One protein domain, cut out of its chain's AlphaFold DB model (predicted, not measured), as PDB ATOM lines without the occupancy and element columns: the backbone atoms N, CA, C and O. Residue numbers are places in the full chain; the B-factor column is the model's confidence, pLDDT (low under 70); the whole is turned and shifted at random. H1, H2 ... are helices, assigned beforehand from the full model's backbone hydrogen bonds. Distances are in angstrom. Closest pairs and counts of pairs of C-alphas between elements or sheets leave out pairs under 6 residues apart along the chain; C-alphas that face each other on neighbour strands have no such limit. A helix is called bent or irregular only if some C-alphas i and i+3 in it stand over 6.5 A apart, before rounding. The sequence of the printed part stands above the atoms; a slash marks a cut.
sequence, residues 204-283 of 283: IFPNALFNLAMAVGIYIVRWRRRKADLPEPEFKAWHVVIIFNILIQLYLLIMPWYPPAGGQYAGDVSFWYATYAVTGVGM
ATOM      1  N   ILE A 204     169.096 148.696 234.840       69.88
ATOM      2  CA  ILE A 204     168.863 149.021 233.425       69.88
ATOM      3  C   ILE A 204     170.125 149.575 232.766       69.88
ATOM      4  O   ILE A 204     170.383 149.226 231.622       69.88
ATOM      5  N   PHE A 205     170.947 150.369 233.457       69.50
ATOM      6  CA  PHE A 205     172.143 150.984 232.861       69.50
ATOM      7  C   PHE A 205     173.190 149.982 232.350       69.50
ATOM      8  O   PHE A 205     173.508 150.035 231.155       69.50
ATOM      9  N   PRO A 206     173.711 149.049 233.173       70.25
ATOM     10  CA  PRO A 206     174.692 148.077 232.695       70.25
ATOM     11  C   PRO A 206     174.089 147.151 231.631       70.25
ATOM     12  O   PRO A 206     174.737 146.849 230.626       70.25
ATOM     13  N   ASN A 207     172.811 146.777 231.777       76.88
ATOM     14  CA  ASN A 207     172.101 145.988 230.770       76.88
ATOM     15  C   ASN A 207     171.924 146.747 229.447       76.88
ATOM     16  O   ASN A 207     172.107 146.161 228.381       76.88
ATOM     17  N   ALA A 208     171.591 148.037 229.484       81.62
ATOM     18  CA  ALA A 208     171.430 148.873 228.300       81.62
ATOM     19  C   ALA A 208     172.760 149.041 227.561       81.62
ATOM     20  O   ALA A 208     172.799 148.921 226.335       81.62
ATOM     21  N   LEU A 209     173.862 149.223 228.297       82.00
ATOM     22  CA  LEU A 209     175.208 149.283 227.730       82.00
ATOM     23  C   LEU A 209     175.602 147.956 227.061       82.00
ATOM     24  O   LEU A 209     176.058 147.955 225.915       82.00
ATOM     25  N   PHE A 210     175.386 146.827 227.739       83.69
ATOM     26  CA  PHE A 210     175.667 145.503 227.181       83.69
ATOM     27  C   PHE A 210     174.803 145.206 225.946       83.69
ATOM     28  O   PHE A 210     175.317 144.760 224.919       83.69
ATOM     29  N   ASN A 211     173.505 145.514 226.001       84.75
ATOM     30  CA  ASN A 211     172.585 145.338 224.878       84.75
ATOM     31  C   ASN A 211     172.954 146.230 223.687       84.75
ATOM     32  O   ASN A 211     172.899 145.770 222.543       84.75
ATOM     33  N   LEU A 212     173.386 147.472 223.934       87.75
ATOM     34  CA  LEU A 212     173.901 148.363 222.895       87.75
ATOM     35  C   LEU A 212     175.162 147.772 222.252       87.75
ATOM     36  O   LEU A 212     175.250 147.696 221.024       87.75
ATOM     37  N   ALA A 213     176.107 147.290 223.065       87.12
ATOM     38  CA  ALA A 213     177.326 146.648 222.583       87.12
ATOM     39  C   ALA A 213     177.024 145.387 221.757       87.12
ATOM     40  O   ALA A 213     177.601 145.210 220.683       87.12
ATOM     41  N   MET A 214     176.078 144.545 222.190       86.62
ATOM     42  CA  MET A 214     175.627 143.383 221.418       86.62
ATOM     43  C   MET A 214     174.963 143.787 220.098       86.62
ATOM     44  O   MET A 214     175.262 143.196 219.059       86.62
ATOM     45  N   ALA A 215     174.100 144.807 220.098       87.44
ATOM     46  CA  ALA A 215     173.425 145.280 218.891       87.44
ATOM     47  C   ALA A 215     174.421 145.831 217.854       87.44
ATOM     48  O   ALA A 215     174.334 145.502 216.666       87.44
ATOM     49  N   VAL A 216     175.420 146.599 218.300       87.00
ATOM     50  CA  VAL A 216     176.544 147.045 217.460       87.00
ATOM     51  C   VAL A 216     177.398 145.850 217.018       87.00
ATOM     52  O   VAL A 216     177.772 145.751 215.847       87.00
ATOM     53  N   GLY A 217     177.637 144.889 217.910       86.00
ATOM     54  CA  GLY A 217     178.338 143.637 217.630       86.00
ATOM     55  C   GLY A 217     177.706 142.840 216.488       86.00
ATOM     56  O   GLY A 217     178.424 142.361 215.611       86.00
ATOM     57  N   ILE A 218     176.371 142.773 216.411       87.38
ATOM     58  CA  ILE A 218     175.659 142.138 215.289       87.38
ATOM     59  C   ILE A 218     176.024 142.812 213.957       87.38
ATOM     60  O   ILE A 218     176.255 142.119 212.962       87.38
ATOM     61  N   TYR A 219     176.117 144.144 213.914       86.69
ATOM     62  CA  TYR A 219     176.545 144.868 212.712       86.69
ATOM     63  C   TYR A 219     178.017 144.622 212.372       86.69
ATOM     64  O   TYR A 219     178.336 144.401 211.200       86.69
ATOM     65  N   ILE A 220     178.899 144.567 213.373       85.94
ATOM     66  CA  ILE A 220     180.316 144.217 213.183       85.94
ATOM     67  C   ILE A 220     180.445 142.798 212.612       85.94
ATOM     68  O   ILE A 220     181.196 142.585 211.661       85.94
ATOM     69  N   VAL A 221     179.689 141.829 213.136       86.69
ATOM     70  CA  VAL A 221     179.677 140.446 212.636       86.69
ATOM     71  C   VAL A 221     179.157 140.390 211.202       86.69
ATOM     72  O   VAL A 221     179.765 139.719 210.370       86.69
ATOM     73  N   ARG A 222     178.089 141.128 210.868       86.00
ATOM     74  CA  ARG A 222     177.594 141.224 209.481       86.00
ATOM     75  C   ARG A 222     178.647 141.789 208.542       86.00
ATOM     76  O   ARG A 222     178.841 141.253 207.454       86.00
ATOM     77  N   TRP A 223     179.335 142.846 208.964       81.62
ATOM     78  CA  TRP A 223     180.402 143.459 208.181       81.62
ATOM     79  C   TRP A 223     181.576 142.493 207.968       81.62
ATOM     80  O   TRP A 223     182.014 142.310 206.834       81.62
ATOM     81  N   ARG A 224     182.020 141.794 209.021       87.00
ATOM     82  CA  ARG A 224     183.089 140.782 208.933       87.00
ATOM     83  C   ARG A 224     182.701 139.593 208.052       87.00
ATOM     84  O   ARG A 224     183.511 139.178 207.234       87.00
ATOM     85  N   ARG A 225     181.471 139.079 208.172       84.38
ATOM     86  CA  ARG A 225     180.976 137.975 207.329       84.38
ATOM     87  C   ARG A 225     180.881 138.371 205.861       84.38
ATOM     88  O   ARG A 225     181.288 137.580 205.022       84.38
ATOM     89  N   ARG A 226     180.424 139.595 205.559       82.00
ATOM     90  CA  ARG A 226     180.438 140.124 204.183       82.00
ATOM     91  C   ARG A 226     181.851 140.266 203.629       82.00
ATOM     92  O   ARG A 226     182.060 140.002 202.457       82.00
ATOM     93  N   LYS A 227     182.821 140.653 204.460       86.06
ATOM     94  CA  LYS A 227     184.230 140.735 204.051       86.06
ATOM     95  C   LYS A 227     184.869 139.355 203.819       86.06
ATOM     96  O   LYS A 227     185.830 139.265 203.068       86.06
ATOM     97  N   ALA A 228     184.354 138.312 204.469       86.19
ATOM     98  CA  ALA A 228     184.856 136.939 204.394       86.19
ATOM     99  C   ALA A 228     184.074 136.034 203.420       86.19
ATOM    100  O   ALA A 228     184.306 134.831 203.420       86.19
ATOM    101  N   ASP A 229     183.139 136.597 202.644       86.75
ATOM    102  CA  ASP A 229     182.310 135.899 201.646       86.75
ATOM    103  C   ASP A 229     181.621 134.615 202.161       86.75
ATOM    104  O   ASP A 229     181.539 133.586 201.496       86.75
ATOM    105  N   LEU A 230     181.149 134.660 203.411       83.00
ATOM    106  CA  LEU A 230     180.495 133.522 204.061       83.00
ATOM    107  C   LEU A 230     179.010 133.416 203.663       83.00
ATOM    108  O   LEU A 230     178.348 134.451 203.539       83.00
ATOM    109  N   PRO A 231     178.440 132.192 203.581       77.56
ATOM    110  CA  PRO A 231     177.025 131.983 203.263       77.56
ATOM    111  C   PRO A 231     176.096 132.682 204.266       77.56
ATOM    112  O   PRO A 231     176.458 132.901 205.433       77.56
ATOM    113  N   GLU A 232     174.891 133.053 203.819       72.06
ATOM    114  CA  GLU A 232     173.923 133.758 204.663       72.06
ATOM    115  C   GLU A 232     173.471 132.885 205.853       72.06
ATOM    116  O   GLU A 232     173.242 131.688 205.696       72.06
ATOM    117  N   PRO A 233     173.362 133.449 207.071       72.38
ATOM    118  CA  PRO A 233     172.835 132.714 208.213       72.38
ATOM    119  C   PRO A 233     171.339 132.423 208.059       72.38
ATOM    120  O   PRO A 233     170.571 133.296 207.662       72.38
ATOM    121  N   GLU A 234     170.941 131.229 208.495       72.44
ATOM    122  CA  GLU A 234     169.559 130.726 208.483       72.44
ATOM    123  C   GLU A 234     168.600 131.602 209.317       72.44
ATOM    124  O   GLU A 234     167.442 131.797 208.957       72.44
ATOM    125  N   PHE A 235     169.108 132.228 210.389       69.25
ATOM    126  CA  PHE A 235     168.370 133.188 211.213       69.25
ATOM    127  C   PHE A 235     168.981 134.594 211.116       69.25
ATOM    128  O   PHE A 235     170.095 134.851 211.585       69.25
ATOM    129  N   LYS A 236     168.230 135.539 210.535       74.81
ATOM    130  CA  LYS A 236     168.645 136.937 210.322       74.81
ATOM    131  C   LYS A 236     167.781 137.879 211.157       74.81
ATOM    132  O   LYS A 236     166.601 138.064 210.885       74.81
ATOM    133  N   ALA A 237     168.381 138.531 212.152       76.94
ATOM    134  CA  ALA A 237     167.698 139.596 212.886       76.94
ATOM    135  C   ALA A 237     167.363 140.778 211.947       76.94
ATOM    136  O   ALA A 237     168.196 141.211 211.144       76.94
ATOM    137  N   TRP A 238     166.149 141.312 212.014       84.31
ATOM    138  CA  TRP A 238     165.721 142.374 211.101       84.31
ATOM    139  C   TRP A 238     166.402 143.702 211.434       84.31
ATOM    140  O   TRP A 238     166.487 144.089 212.598       84.31
ATOM    141  N   HIS A 239     166.864 144.430 210.413       82.31
ATOM    142  CA  HIS A 239     167.561 145.710 210.599       82.31
ATOM    143  C   HIS A 239     166.728 146.729 211.380       82.31
ATOM    144  O   HIS A 239     167.259 147.379 212.274       82.31
ATOM    145  N   VAL A 240     165.425 146.806 211.092       84.56
ATOM    146  CA  VAL A 240     164.481 147.703 211.780       84.56
ATOM    147  C   VAL A 240     164.453 147.428 213.284       84.56
ATOM    148  O   VAL A 240     164.564 148.358 214.073       84.56
ATOM    149  N   VAL A 241     164.394 146.155 213.684       85.06
ATOM    150  CA  VAL A 241     164.368 145.753 215.100       85.06
ATOM    151  C   VAL A 241     165.681 146.111 215.796       85.06
ATOM    152  O   VAL A 241     165.662 146.600 216.922       85.06
ATOM    153  N   ILE A 242     166.823 145.917 215.129       85.19
ATOM    154  CA  ILE A 242     168.134 146.242 215.708       85.19
ATOM    155  C   ILE A 242     168.303 147.761 215.846       85.19
ATOM    156  O   ILE A 242     168.758 148.219 216.886       85.19
ATOM    157  N   ILE A 243     167.923 148.544 214.831       86.50
ATOM    158  CA  ILE A 243     167.994 150.015 214.884       86.50
ATOM    159  C   ILE A 243     167.081 150.544 215.989       86.50
ATOM    160  O   ILE A 243     167.516 151.351 216.802       86.50
ATOM    161  N   PHE A 244     165.845 150.050 216.061       87.06
ATOM    162  CA  PHE A 244     164.909 150.415 217.118       87.06
ATOM    163  C   PHE A 244     165.460 150.083 218.512       87.06
ATOM    164  O   PHE A 244     165.409 150.923 219.405       87.06
ATOM    165  N   ASN A 245     166.063 148.902 218.684       85.56
ATOM    166  CA  ASN A 245     166.721 148.524 219.935       85.56
ATOM    167  C   ASN A 245     167.874 149.486 220.275       85.56
ATOM    168  O   ASN A 245     167.895 150.019 221.379       85.56
ATOM    169  N   ILE A 246     168.764 149.788 219.320       87.69
ATOM    170  CA  ILE A 246     169.864 150.752 219.506       87.69
ATOM    171  C   ILE A 246     169.332 152.116 219.961       87.69
ATOM    172  O   ILE A 246     169.870 152.690 220.903       87.69
ATOM    173  N   LEU A 247     168.267 152.620 219.329       87.94
ATOM    174  CA  LEU A 247     167.658 153.902 219.695       87.94
ATOM    175  C   LEU A 247     167.109 153.890 221.127       87.94
ATOM    176  O   LEU A 247     167.341 154.844 221.865       87.94
ATOM    177  N   ILE A 248     166.443 152.806 221.542       85.06
ATOM    178  CA  ILE A 248     165.973 152.646 222.925       85.06
ATOM    179  C   ILE A 248     167.153 152.616 223.901       85.06
ATOM    180  O   ILE A 248     167.115 153.330 224.900       85.06
ATOM    181  N   GLN A 249     168.211 151.843 223.627       84.75
ATOM    182  CA  GLN A 249     169.358 151.781 224.543       84.75
ATOM    183  C   GLN A 249     170.079 153.127 224.647       84.75
ATOM    184  O   GLN A 249     170.455 153.535 225.742       84.75
ATOM    185  N   LEU A 250     170.237 153.852 223.534       86.19
ATOM    186  CA  LEU A 250     170.804 155.203 223.548       86.19
ATOM    187  C   LEU A 250     169.937 156.164 224.362       86.19
ATOM    188  O   LEU A 250     170.469 156.935 225.155       86.19
ATOM    189  N   TYR A 251     168.613 156.094 224.212       84.12
ATOM    190  CA  TYR A 251     167.694 156.883 225.026       84.12
ATOM    191  C   TYR A 251     167.867 156.584 226.522       84.12
ATOM    192  O   TYR A 251     168.049 157.514 227.304       84.12
ATOM    193  N   LEU A 252     167.891 155.306 226.911       81.19
ATOM    194  CA  LEU A 252     168.066 154.886 228.307       81.19
ATOM    195  C   LEU A 252     169.429 155.292 228.887       81.19
ATOM    196  O   LEU A 252     169.520 155.583 230.074       81.19
ATOM    197  N   LEU A 253     170.479 155.349 228.064       81.62
ATOM    198  CA  LEU A 253     171.811 155.769 228.503       81.62
ATOM    199  C   LEU A 253     171.969 157.291 228.590       81.62
ATOM    200  O   LEU A 253     172.771 157.752 229.397       81.62
ATOM    201  N   ILE A 254     171.247 158.067 227.774       82.69
ATOM    202  CA  ILE A 254     171.413 159.528 227.663       82.69
ATOM    203  C   ILE A 254     170.395 160.286 228.524       82.69
ATOM    204  O   ILE A 254     170.765 161.231 229.219       82.69
ATOM    205  N   MET A 255     169.119 159.891 228.489       80.25
ATOM    206  CA  MET A 255     168.015 160.629 229.118       80.25
ATOM    207  C   MET A 255     168.194 160.847 230.632       80.25
ATOM    208  O   MET A 255     167.938 161.961 231.085       80.25
ATOM    209  N   PRO A 256     168.717 159.887 231.417       73.81
ATOM    210  CA  PRO A 256     168.915 160.079 232.855       73.81
ATOM    211  C   PRO A 256     169.955 161.141 233.236       73.81
ATOM    212  O   PRO A 256     169.977 161.593 234.379       73.81
ATOM    213  N   TRP A 257     170.805 161.568 232.296       75.00
ATOM    214  CA  TRP A 257     171.746 162.676 232.500       75.00
ATOM    215  C   TRP A 257     171.116 164.039 232.219       75.00
ATOM    216  O   TRP A 257     171.678 165.067 232.603       75.00
ATOM    217  N   TYR A 258     169.947 164.069 231.579       78.75
ATOM    218  CA  TYR A 258     169.256 165.304 231.247       78.75
ATOM    219  C   TYR A 258     168.542 165.875 232.487       78.75
ATOM    220  O   TYR A 258     167.735 165.176 233.101       78.75
ATOM    221  N   PRO A 259     168.832 167.125 232.891       72.00
ATOM    222  CA  PRO A 259     168.303 167.684 234.128       72.00
ATOM    223  C   PRO A 259     166.787 167.930 234.055       72.00
ATOM    224  O   PRO A 259     166.292 168.438 233.046       72.00
ATOM    225  N   PRO A 260     166.034 167.629 235.130       71.44
ATOM    226  CA  PRO A 260     164.617 167.958 235.208       71.44
ATOM    227  C   PRO A 260     164.411 169.477 235.319       71.44
ATOM    228  O   PRO A 260     165.236 170.200 235.882       71.44
ATOM    229  N   ALA A 261     163.269 169.967 234.825       70.19
ATOM    230  CA  ALA A 261     162.978 171.400 234.697       70.19
ATOM    231  C   ALA A 261     162.992 172.195 236.026       70.19
ATOM    232  O   ALA A 261     163.105 173.416 235.999       70.19
ATOM    233  N   GLY A 262     162.903 171.527 237.185       65.50
ATOM    234  CA  GLY A 262     162.947 172.155 238.515       65.50
ATOM    235  C   GLY A 262     164.339 172.243 239.165       65.50
ATOM    236  O   GLY A 262     164.440 172.694 240.305       65.50
ATOM    237  N   GLY A 263     165.407 171.805 238.487       70.00
ATOM    238  CA  GLY A 263     166.787 171.860 238.990       70.00
ATOM    239  C   GLY A 263     167.330 170.537 239.548       70.00
ATOM    240  O   GLY A 263     166.677 169.499 239.525       70.00
ATOM    241  N   GLN A 264     168.563 170.568 240.062       61.25
ATOM    242  CA  GLN A 264     169.368 169.378 240.398       61.25
ATOM    243  C   GLN A 264     168.783 168.434 241.476       61.25
ATOM    244  O   GLN A 264     169.200 167.279 241.556       61.25
ATOM    245  N   TYR A 265     167.813 168.905 242.268       60.88
ATOM    246  CA  TYR A 265     167.108 168.140 243.311       60.88
ATOM    247  C   TYR A 265     165.597 168.026 243.057       60.88
ATOM    248  O   TYR A 265     164.852 167.648 243.951       60.88
ATOM    249  N   ALA A 266     165.122 168.372 241.858       58.47
ATOM    250  CA  ALA A 266     163.695 168.353 241.533       58.47
ATOM    251  C   ALA A 266     163.160 166.975 241.107       58.47
ATOM    252  O   ALA A 266     162.075 166.892 240.539       58.47
ATOM    253  N   GLY A 267     163.929 165.908 241.335       59.03
ATOM    254  CA  GLY A 267     163.451 164.539 241.158       59.03
ATOM    255  C   GLY A 267     162.607 164.069 242.345       59.03
ATOM    256  O   GLY A 267     162.530 164.736 243.374       59.03
ATOM    257  N   ASP A 268     162.037 162.869 242.240       55.00
ATOM    258  CA  ASP A 268     161.233 162.236 243.305       55.00
ATOM    259  C   ASP A 268     162.033 161.884 244.581       55.00
ATOM    260  O   ASP A 268     161.488 161.356 245.557       55.00
ATOM    261  N   VAL A 269     163.337 162.171 244.585       51.53
ATOM    262  CA  VAL A 269     164.303 161.815 245.622       51.53
ATOM    263  C   VAL A 269     164.997 163.050 246.180       51.53
ATOM    264  O   VAL A 269     165.279 164.009 245.470       51.53
ATOM    265  N   SER A 270     165.330 163.014 247.470       53.53
ATOM    266  CA  SER A 270     165.960 164.127 248.197       53.53
ATOM    267  C   SER A 270     167.444 164.344 247.865       53.53
ATOM    268  O   SER A 270     168.145 165.036 248.600       53.53
ATOM    269  N   PHE A 271     167.957 163.697 246.821       64.12
ATOM    270  CA  PHE A 271     169.353 163.726 246.393       64.12
ATOM    271  C   PHE A 271     169.434 164.004 244.888       64.12
ATOM    272  O   PHE A 271     168.419 164.144 244.213       64.12
ATOM    273  N   TRP A 272     170.650 164.166 244.368       66.31
ATOM    274  CA  TRP A 272     170.878 164.575 242.983       66.31
ATOM    275  C   TRP A 272     170.207 163.619 241.982       66.31
ATOM    276  O   TRP A 272     170.376 162.403 242.081       66.31
ATOM    277  N   TYR A 273     169.461 164.159 241.013       64.00
ATOM    278  CA  TYR A 273     168.594 163.373 240.116       64.00
ATOM    279  C   TYR A 273     169.322 162.253 239.347       64.00
ATOM    280  O   TYR A 273     168.759 161.183 239.139       64.00
ATOM    281  N   ALA A 274     170.588 162.460 238.971       66.00
ATOM    282  CA  ALA A 274     171.388 161.491 238.215       66.00
ATOM    283  C   ALA A 274     172.184 160.514 239.106       66.00
ATOM    284  O   ALA A 274     173.003 159.740 238.607       66.00
ATOM    285  N   THR A 275     171.915 160.478 240.418       64.31
ATOM    286  CA  THR A 275     172.557 159.529 241.348       64.31
ATOM    287  C   THR A 275     172.318 158.079 240.923       64.31
ATOM    288  O   THR A 275     173.245 157.275 240.964       64.31
ATOM    289  N   TYR A 276     171.116 157.746 240.444       61.19
ATOM    290  CA  TYR A 276     170.803 156.413 239.918       61.19
ATOM    291  C   TYR A 276     171.618 156.054 238.670       61.19
ATOM    292  O   TYR A 276     172.129 154.942 238.581       61.19
ATOM    293  N   ALA A 277     171.815 157.005 237.748       64.81
ATOM    294  CA  ALA A 277     172.637 156.802 236.557       64.81
ATOM    295  C   ALA A 277     174.110 156.570 236.918       64.81
ATOM    296  O   ALA A 277     174.726 155.622 236.437       64.81
ATOM    297  N   VAL A 278     174.663 157.379 237.825       65.62
ATOM    298  CA  VAL A 278     176.047 157.216 238.302       65.62
ATOM    299  C   VAL A 278     176.234 155.905 239.063       65.62
ATOM    300  O   VAL A 278     177.242 155.224 238.882       65.62
ATOM    301  N   THR A 279     175.252 155.520 239.875       58.94
ATOM    302  CA  THR A 279     175.287 154.269 240.640       58.94
ATOM    303  C   THR A 279     175.188 153.051 239.721       58.94
ATOM    304  O   THR A 279     175.909 152.079 239.931       58.94
ATOM    305  N   GLY A 280     174.351 153.126 238.679       57.66
ATOM    306  CA  GLY A 280     174.223 152.103 237.642       57.66
ATOM    307  C   GLY A 280     175.467 151.954 236.765       57.66
ATOM    308  O   GLY A 280     175.795 150.841 236.385       57.66
ATOM    309  N   VAL A 281     176.200 153.038 236.485       64.12
ATOM    310  CA  VAL A 281     177.501 152.969 235.782       64.12
ATOM    311  C   VAL A 281     178.582 152.292 236.638       64.12
ATOM    312  O   VAL A 281     179.531 151.733 236.093       64.12
ATOM    313  N   GLY A 282     178.459 152.351 237.967       53.88
ATOM    314  CA  GLY A 282     179.391 151.715 238.899       53.88
ATOM    315  C   GLY A 282     179.134 150.227 239.170       53.88
ATOM    316  O   GLY A 282     179.942 149.622 239.875       53.88
ATOM    317  N   MET A 283     178.026 149.661 238.671       52.25
ATOM    318  CA  MET A 283     177.703 148.225 238.727       52.25
ATOM    319  C   MET A 283     178.190 147.501 237.474       52.25
ATOM    320  O   MET A 283     178.755 146.398 237.636       52.25
TER     321      MET A 283
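AT A GLANCE: This is residues 204 to 283 of the 283 residues of the protein "Putative high affinity methionine permease protein" of Botryosphaeria parva (strain UCR-NP2) (UniProt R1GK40). Picture a long helical hairpin, H1 out and H2 back, joined at one end by the loop of residues 228 to 238. Beyond the other end, residues 258 to 274 make a long loop, from which the short helix H3 folds back to the start of H1. You have 80 residues with three named helices, H1, H2 and H3 in chain order, and no named strand; the class is all helix. The whole is only just extended, close to loose, with a radius of gyration of the C-alphas of 17.7 A, and is a rod spanning 56 by 24 by 18 A.

HOW THE PARTS SIT: Begin with H1, residues 204 to 227, which touches H2, residues 239 to 257; their closest C-alphas, Ala 208 and Gln 249, are 5.2 A apart. They form a helical hairpin and run opposite ways at a tilt of 35.3 degrees, only just steep. H1 touches H3, residues 275 to 281, with residues 204 to 206 alone; look at their closest C-alphas, Phe 205 and Gly 280, 5.3 A apart. These two run the same way at a tilt of 36 degrees, only just steep. H2 and H3 are close but not clearly touching, the closest C-alphas, Pro 256 and Ala 277, being 6.2 A apart. Every O i to N i+4 pair is within hydrogen-bond range in H3, against 19 of 20 in H1 and 13 of 15 in H2.

IN THESE COORDINATES: Find C-alpha 204 at (168.863, 149.021, 233.425); from there H1 runs 34.2 A to C-alpha 227 at (184.230, 140.735, 204.051). H2 runs 28.0 A from His 239 to Trp 257; it is only just irregular, with C-alphas 253 and 256 6.8 A apart. H3 begins at Thr 275 and ends at C-alpha 281, at (177.501, 152.969, 235.782).

THE WHOLE: The C-alphas farthest apart, Asp 229 and Ser 270, are 56.8 A from each other. Both links are long, and the printed part has no cut. Mean pLDDT of the printed part is 75.8; look for values under 70 at residues 204 to 205, 235, 262 and 264 to 283.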